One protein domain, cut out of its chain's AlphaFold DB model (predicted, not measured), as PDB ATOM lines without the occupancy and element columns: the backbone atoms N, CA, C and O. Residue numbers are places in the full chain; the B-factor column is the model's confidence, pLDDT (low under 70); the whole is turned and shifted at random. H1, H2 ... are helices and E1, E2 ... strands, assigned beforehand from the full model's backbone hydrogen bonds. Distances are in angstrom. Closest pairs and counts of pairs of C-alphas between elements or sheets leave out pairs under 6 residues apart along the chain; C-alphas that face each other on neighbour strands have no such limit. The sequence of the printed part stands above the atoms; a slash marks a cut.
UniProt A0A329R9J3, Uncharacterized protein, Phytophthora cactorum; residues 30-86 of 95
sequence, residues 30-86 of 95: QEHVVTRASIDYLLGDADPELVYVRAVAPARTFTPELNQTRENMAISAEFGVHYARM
ATOM      1  N   GLN A  30      78.361  14.576  37.231       84.00
ATOM      2  CA  GLN A  30      79.415  15.435  37.744       84.00
ATOM      3  C   GLN A  30      79.052  16.887  37.472       84.00
ATOM      4  O   GLN A  30      78.371  17.206  36.501       84.00
ATOM      5  N   GLU A  31      79.463  17.752  38.387       82.75
ATOM      6  CA  GLU A  31      79.323  19.188  38.219       82.75
ATOM      7  C   GLU A  31      80.451  19.663  37.308       82.75
ATOM      8  O   GLU A  31      81.620  19.373  37.577       82.75
ATOM      9  N   HIS A  32      80.098  20.342  36.217       80.12
ATOM     10  CA  HIS A  32      81.089  20.921  35.319       80.12
ATOM     11  C   HIS A  32      81.628  22.204  35.939       80.12
ATOM     12  O   HIS A  32      80.994  23.256  35.878       80.12
ATOM     13  N   VAL A  33      82.774  22.099  36.605       80.75
ATOM     14  CA  VAL A  33      83.442  23.252  37.212       80.75
ATOM     15  C   VAL A  33      84.467  23.787  36.225       80.75
ATOM     16  O   VAL A  33      85.552  23.230  36.062       80.75
ATOM     17  N   VAL A  34      84.116  24.896  35.586       80.31
ATOM     18  CA  VAL A  34      85.021  25.653  34.724       80.31
ATOM     19  C   VAL A  34      86.053  26.344  35.618       80.31
ATOM     20  O   VAL A  34      85.730  27.225  36.414       80.31
ATOM     21  N   THR A  35      87.307  25.901  35.540       83.31
ATOM     22  CA  THR A  35      88.419  26.464  36.322       83.31
ATOM     23  C   THR A  35      89.282  27.344  35.432       83.31
ATOM     24  O   THR A  35      89.255  27.211  34.217       83.31
ATOM     25  N   ARG A  36      90.128  28.208  36.010       81.56
ATOM     26  CA  ARG A  36      91.015  29.078  35.208       81.56
ATOM     27  C   ARG A  36      91.942  28.328  34.241       81.56
ATOM     28  O   ARG A  36      92.461  28.932  33.312       81.56
ATOM     29  N   ALA A  37      92.164  27.038  34.486       82.31
ATOM     30  CA  ALA A  37      92.993  26.167  33.664       82.31
ATOM     31  C   ALA A  37      92.199  25.354  32.622       82.31
ATOM     32  O   ALA A  37      92.815  24.659  31.819       82.31
ATOM     33  N   SER A  38      90.860  25.387  32.628       80.56
ATOM     34  CA  SER A  38      90.061  24.645  31.648       80.56
ATOM     35  C   SER A  38      89.962  25.394  30.323       80.56
ATOM     36  O   SER A  38      89.880  26.621  30.295       80.56
ATOM     37  N   ILE A  39      89.913  24.645  29.220       79.94
ATOM     38  CA  ILE A  39      89.799  25.195  27.862       79.94
ATOM     39  C   ILE A  39      88.564  26.101  27.743       79.94
ATOM     40  O   ILE A  39      88.694  27.230  27.286       79.94
ATOM     41  N   ASP A  40      87.417  25.676  28.281       76.12
ATOM     42  CA  ASP A  40      86.170  26.460  28.296       76.12
ATOM     43  C   ASP A  40      86.327  27.840  28.960       76.12
ATOM     44  O   ASP A  40      85.700  28.811  28.545       76.12
ATOM     45  N   TYR A  41      87.197  27.956  29.973       77.62
ATOM     46  CA  TYR A  41      87.477  29.237  30.627       77.62
ATOM     47  C   TYR A  41      88.337  30.135  29.742       77.62
ATOM     48  O   TYR A  41      88.090  31.333  29.642       77.62
ATOM     49  N   LEU A  42      89.353  29.547  29.103       79.50
ATOM     50  CA  LEU A  42      90.272  30.255  28.214       79.50
ATOM     51  C   LEU A  42      89.570  30.758  26.950       79.50
ATOM     52  O   LEU A  42      89.907  31.828  26.453       79.50
ATOM     53  N   LEU A  43      88.594  29.998  26.453       82.44
ATOM     54  CA  LEU A  43      87.790  30.362  25.289       82.44
ATOM     55  C   LEU A  43      86.638  31.320  25.630       82.44
ATOM     56  O   LEU A  43      86.050  31.892  24.719       82.44
ATOM     57  N   GLY A  44      86.323  31.519  26.918       73.50
ATOM     58  CA  GLY A  44      85.202  32.360  27.352       73.50
ATOM     59  C   GLY A  44      83.828  31.827  26.929       73.50
ATOM     60  O   GLY A  44      82.855  32.574  26.967       73.50
ATOM     61  N   ASP A  45      83.758  30.551  26.543       70.56
ATOM     62  CA  ASP A  45      82.609  29.895  25.906       70.56
ATOM     63  C   ASP A  45      81.979  28.847  26.837       70.56
ATOM     64  O   ASP A  45      81.660  27.721  26.461       70.56
ATOM     65  N   ALA A  46      81.867  29.187  28.121       70.88
ATOM     66  CA  ALA A  46      81.182  28.344  29.090       70.88
ATOM     67  C   ALA A  46      79.662  28.544  28.958       70.88
ATOM     68  O   ALA A  46      79.057  29.253  29.768       70.88
ATOM     69  N   ASP A  47      79.058  27.958  27.923       75.44
ATOM     70  CA  ASP A  47      77.606  27.982  27.719       75.44
ATOM     71  C   ASP A  47      76.891  27.210  28.851       75.44
ATOM     72  O   ASP A  47      77.112  26.004  29.014       75.44
ATOM     73  N   PRO A  48      76.034  27.872  29.657       72.88
ATOM     74  CA  PRO A  48      75.312  27.225  30.751       72.88
ATOM     75  C   PRO A  48      74.285  26.181  30.287       72.88
ATOM     76  O   PRO A  48      73.866  25.355  31.100       72.88
ATOM     77  N   GLU A  49      73.875  26.203  29.018       77.69
ATOM     78  CA  GLU A  49      72.930  25.238  28.446       77.69
ATOM     79  C   GLU A  49      73.633  24.007  27.850       77.69
ATOM     80  O   GLU A  49      72.981  23.028  27.468       77.69
ATOM     81  N   LEU A  50      74.968  24.014  27.790       75.56
ATOM     82  CA  LEU A  50      75.740  22.933  27.199       75.56
ATOM     83  C   LEU A  50      75.964  21.799  28.207       75.56
ATOM     84  O   LEU A  50      76.508  21.973  29.299       75.56
ATOM     85  N   VAL A  51      75.539  20.593  27.827       78.94
ATOM     86  CA  VAL A  51      75.651  19.389  28.658       78.94
ATOM     87  C   VAL A  51      76.693  18.448  28.069       78.94
ATOM     88  O   VAL A  51      76.508  17.884  26.992       78.94
ATOM     89  N   TYR A  52      77.768  18.214  28.818       79.19
ATOM     90  CA  TYR A  52      78.792  17.246  28.441       79.19
ATOM     91  C   TYR A  52      78.364  15.816  28.773       79.19
ATOM     92  O   TYR A  52      78.014  15.491  29.911       79.19
ATOM     93  N   VAL A  53      78.443  14.932  27.778       81.12
ATOM     94  CA  VAL A  53      78.185  13.501  27.952       81.12
ATOM     95  C   VAL A  53      79.507  12.779  28.177       81.12
ATOM     96  O   VAL A  53      80.352  12.702  27.288       81.12
ATOM     97  N   ARG A  54      79.681  12.205  29.371       78.12
ATOM     98  CA  ARG A  54      80.824  11.342  29.681       78.12
ATOM     99  C   ARG A  54      80.462   9.885  29.412       78.12
ATOM    100  O   ARG A  54      79.683   9.293  30.156       78.12
ATOM    101  N   ALA A  55      81.071   9.290  28.389       77.56
ATOM    102  CA  ALA A  55      81.009   7.849  28.183       77.56
ATOM    103  C   ALA A  55      81.862   7.137  29.248       77.56
ATOM    104  O   ALA A  55      83.042   7.442  29.424       77.56
ATOM    105  N   VAL A  56      81.257   6.200  29.976       75.81
ATOM    106  CA  VAL A  56      81.941   5.351  30.960       75.81
ATOM    107  C   VAL A  56      81.692   3.903  30.569       75.81
ATOM    108  O   VAL A  56      80.576   3.554  30.186       75.81
ATOM    109  N   ALA A  57      82.727   3.066  30.655       76.81
ATOM    110  CA  ALA A  57      82.585   1.642  30.386       76.81
ATOM    111  C   ALA A  57      81.553   1.013  31.346       76.81
ATOM    112  O   ALA A  57      81.549   1.347  32.538       76.81
ATOM    113  N   PRO A  58      80.682   0.113  30.857       75.56
ATOM    114  CA  PRO A  58      79.743  -0.598  31.712       75.56
ATOM    115  C   PRO A  58      80.494  -1.450  32.740       75.56
ATOM    116  O   PRO A  58      81.583  -1.969  32.483       75.56
ATOM    117  N   ALA A  59      79.910  -1.597  33.931       81.69
ATOM    118  CA  ALA A  59      80.495  -2.436  34.972       81.69
ATOM    119  C   ALA A  59      80.521  -3.897  34.507       81.69
ATOM    120  O   ALA A  59      79.509  -4.409  34.042       81.69
ATOM    121  N   ARG A  60      81.658  -4.576  34.655       85.19
ATOM    122  CA  ARG A  60      81.807  -5.989  34.289       85.19
ATOM    123  C   ARG A  60      81.658  -6.868  35.522       85.19
ATOM    124  O   ARG A  60      82.315  -6.626  36.531       85.19
ATOM    125  N   THR A  61      80.820  -7.891  35.438       85.56
ATOM    126  CA  THR A  61      80.607  -8.877  36.500       85.56
ATOM    127  C   THR A  61      80.850 -10.277  35.965       85.56
ATOM    128  O   THR A  61      80.279 -10.670  34.950       85.56
ATOM    129  N   PHE A  62      81.708 -11.031  36.648       85.44
ATOM    130  CA  PHE A  62      81.955 -12.430  36.326       85.44
ATOM    131  C   PHE A  62      80.819 -13.300  36.867       85.44
ATOM    132  O   PHE A  62      80.499 -13.245  38.055       85.44
ATOM    133  N   THR A  63      80.204 -14.091  35.993       85.31
ATOM    134  CA  THR A  63      79.173 -15.071  36.325       85.31
ATOM    135  C   THR A  63      79.823 -16.458  36.360       85.31
ATOM    136  O   THR A  63      80.081 -17.028  35.296       85.31
ATOM    137  N   PRO A  64      80.105 -17.017  37.553       86.25
ATOM    138  CA  PRO A  64      80.849 -18.271  37.674       86.25
ATOM    139  C   PRO A  64      80.115 -19.465  37.056       86.25
ATOM    140  O   PRO A  64      80.755 -20.312  36.446       86.25
ATOM    141  N   GLU A  65      78.781 -19.497  37.127       88.12
ATOM    142  CA  GLU A  65      77.942 -20.572  36.564       88.12
ATOM    143  C   GLU A  65      78.103 -20.738  35.048       88.12
ATOM    144  O   GLU A  65      77.963 -21.834  34.516       88.12
ATOM    145  N   LEU A  66      78.418 -19.645  34.356       80.81
ATOM    146  CA  LEU A  66      78.600 -19.616  32.906       80.81
ATOM    147  C   LEU A  66      80.076 -19.515  32.515       80.81
ATOM    148  O   LEU A  66      80.382 -19.470  31.327       80.81
ATOM    149  N   ASN A  67      80.980 -19.442  33.501       83.56
ATOM    150  CA  ASN A  67      82.401 -19.142  33.324       83.56
ATOM    151  C   ASN A  67      82.640 -17.944  32.380       83.56
ATOM    152  O   ASN A  67      83.503 -17.972  31.503       83.56
ATOM    153  N   GLN A  68      81.822 -16.896  32.521       79.31
ATOM    154  CA  GLN A  68      81.773 -15.770  31.588       79.31
ATOM    155  C   GLN A  68      81.737 -14.435  32.320       79.31
ATOM    156  O   GLN A  68      81.140 -14.301  33.385       79.31
ATOM    157  N   THR A  69      82.345 -13.415  31.717       82.94
ATOM    158  CA  THR A  69      82.221 -12.031  32.185       82.94
ATOM    159  C   THR A  69      81.118 -11.335  31.403       82.94
ATOM    160  O   THR A  69      81.189 -11.268  30.180       82.94
ATOM    161  N   ARG A  70      80.119 -10.799  32.106       78.50
ATOM    162  CA  ARG A  70      79.023 -10.024  31.519       78.50
ATOM    163  C   ARG A  70      79.180  -8.544  31.819       78.50
ATOM    164  O   ARG A  70      79.557  -8.165  32.929       78.50
ATOM    165  N   GLU A  71      78.897  -7.712  30.826       79.75
ATOM    166  CA  GLU A  71      78.808  -6.268  31.010       79.75
ATOM    167  C   GLU A  71      77.397  -5.918  31.493       79.75
ATOM    168  O   GLU A  71      76.416  -6.313  30.876       79.75
ATOM    169  N   ASN A  72      77.283  -5.179  32.594       74.12
ATOM    170  CA  ASN A  72      76.010  -4.676  33.105       74.12
ATOM    171  C   ASN A  72      75.595  -3.456  32.284       74.12
ATOM    172  O   ASN A  72      75.790  -2.306  32.695       74.12
ATOM    173  N   MET A  73      75.075  -3.722  31.091       73.19
ATOM    174  CA  MET A  73      74.545  -2.717  30.186       73.19
ATOM    175  C   MET A  73      73.052  -2.497  30.444       73.19
ATOM    176  O   MET A  73      72.349  -3.330  31.008       73.19
ATOM    177  N   ALA A  74      72.552  -1.319  30.072       74.44
ATOM    178  CA  ALA A  74      71.111  -1.118  30.018       74.44
ATOM    179  C   ALA A  74      70.545  -1.925  28.843       74.44
ATOM    180  O   ALA A  74      71.145  -1.924  27.772       74.44
ATOM    181  N   ILE A  75      69.363  -2.518  29.012       73.88
ATOM    182  CA  ILE A  75      68.697  -3.357  27.998       73.88
ATOM    183  C   ILE A  75      68.645  -2.671  26.616       73.88
ATOM    184  O   ILE A  75      68.903  -3.290  25.593       73.88
ATOM    185  N   SER A  76      68.372  -1.362  26.562       73.00
ATOM    186  CA  SER A  76      68.370  -0.610  25.296       73.00
ATOM    187  C   SER A  76      69.746  -0.537  24.624       73.00
ATOM    188  O   SER A  76      69.833  -0.532  23.399       73.00
ATOM    189  N   ALA A  77      70.818  -0.478  25.413       74.38
ATOM    190  CA  ALA A  77      72.185  -0.496  24.914       74.38
ATOM    191  C   ALA A  77      72.602  -1.911  24.482       74.38
ATOM    192  O   ALA A  77      73.288  -2.039  23.474       74.38
ATOM    193  N   GLU A  78      72.151  -2.954  25.185       74.94
ATOM    194  CA  GLU A  78      72.339  -4.354  24.770       74.94
ATOM    195  C   GLU A  78      71.702  -4.602  23.405       74.94
ATOM    196  O   GLU A  78      72.382  -5.066  22.495       74.94
ATOM    197  N   PHE A  79      70.445  -4.186  23.211       78.75
ATOM    198  CA  PHE A  79      69.794  -4.262  21.902       78.75
ATOM    199  C   PHE A  79      70.597  -3.539  20.821       78.75
ATOM    200  O   PHE A  79      70.806  -4.094  19.749       78.75
ATOM    201  N   GLY A  80      71.094  -2.331  21.100       79.00
ATOM    202  CA  GLY A  80      71.948  -1.602  20.160       79.00
ATOM    203  C   GLY A  80      73.206  -2.383  19.763       79.00
ATOM    204  O   GLY A  80      73.550  -2.421  18.583       79.00
ATOM    205  N   VAL A  81      73.861  -3.043  20.721       77.25
ATOM    206  CA  VAL A  81      75.033  -3.896  20.459       77.25
ATOM    207  C   VAL A  81      74.649  -5.135  19.655       77.25
ATOM    208  O   VAL A  81      75.309  -5.428  18.660       77.25
ATOM    209  N   HIS A  82      73.577  -5.833  20.038       79.94
ATOM    210  CA  HIS A  82      73.095  -7.021  19.334       79.94
ATOM    211  C   HIS A  82      72.711  -6.696  17.887       79.94
ATOM    212  O   HIS A  82      73.172  -7.371  16.971       79.94
ATOM    213  N   TYR A  83      71.966  -5.611  17.650       79.19
ATOM    214  CA  TYR A  83      71.614  -5.167  16.300       79.19
ATOM    215  C   TYR A  83      72.837  -4.739  15.486       79.19
ATOM    216  O   TYR A  83      72.924  -5.081  14.309       79.19
ATOM    217  N   ALA A  84      73.807  -4.045  16.093       81.19
ATOM    218  CA  ALA A  84      75.050  -3.678  15.410       81.19
ATOM    219  C   ALA A  84      75.877  -4.906  14.993       81.19
ATOM    220  O   ALA A  84      76.562  -4.872  13.973       81.19
ATOM    221  N   ARG A  85      75.801  -5.994  15.767       78.62
ATOM    222  CA  ARG A  85      76.436  -7.283  15.459       78.62
ATOM    223  C   ARG A  85      75.569  -8.211  14.608       78.62
ATOM    224  O   ARG A  85      76.058  -9.246  14.174       78.62
ATOM    225  N   MET A  86      74.315  -7.833  14.358       86.00
ATOM    226  CA  MET A  86      73.289  -8.665  13.724       86.00
ATOM    227  C   MET A  86      73.052 -10.002  14.448       86.00
ATOM    228  O   MET A  86      72.776 -11.015  13.810       86.00
TER     229      MET A  86
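AT A GLANCE: This is residues 30 to 86 of the 95 residues of an uncharacterized protein of Phytophthora cactorum (UniProt A0A329R9J3). A two-stranded hairpin, E1 and E2, with helix H2 leading off from its open end, is strung by the long stretch of residues 44 to 58 to a short helix, H1, at the far end of a rod. The printed part has 57 residues, under half in named elements, in the order H1, E1, E2, H2; the sheet is antiparallel and the class mixed, helices and strands. It is extended, with a radius of gyration of the C-alphas of 18.6 A and spans of 53 by 25 by 15 A.

IN THESE COORDINATES: E1, residues 59 to 63, measures 12.8 A, and E2, residues 68 to 72, 12.6 A. H2, residues 75 to 85, measures 15.2 A and ends at C-alpha 85 (76.436, -7.283, 15.459). H1, residues 39 to 43, measures 6.1 A from C-alpha 39 (89.799, 25.195, 27.862).

HOW THE PARTS SIT: E1 and E2 form a hairpin at 146 degrees between directions; N 61 and O 70, 2.8 A apart, are within hydrogen-bond range. H1 is apart from E2 and H2, and E1 from H2. In H1 and H2 every O i to N i+4 pair is within hydrogen-bond range.

THE WHOLE: The farthest C-alphas, of Gly 44 and Glu 65, are 54.2 A apart. The printed part has no cut; the link H1 to E1 is long. No printed residue is under pLDDT 70.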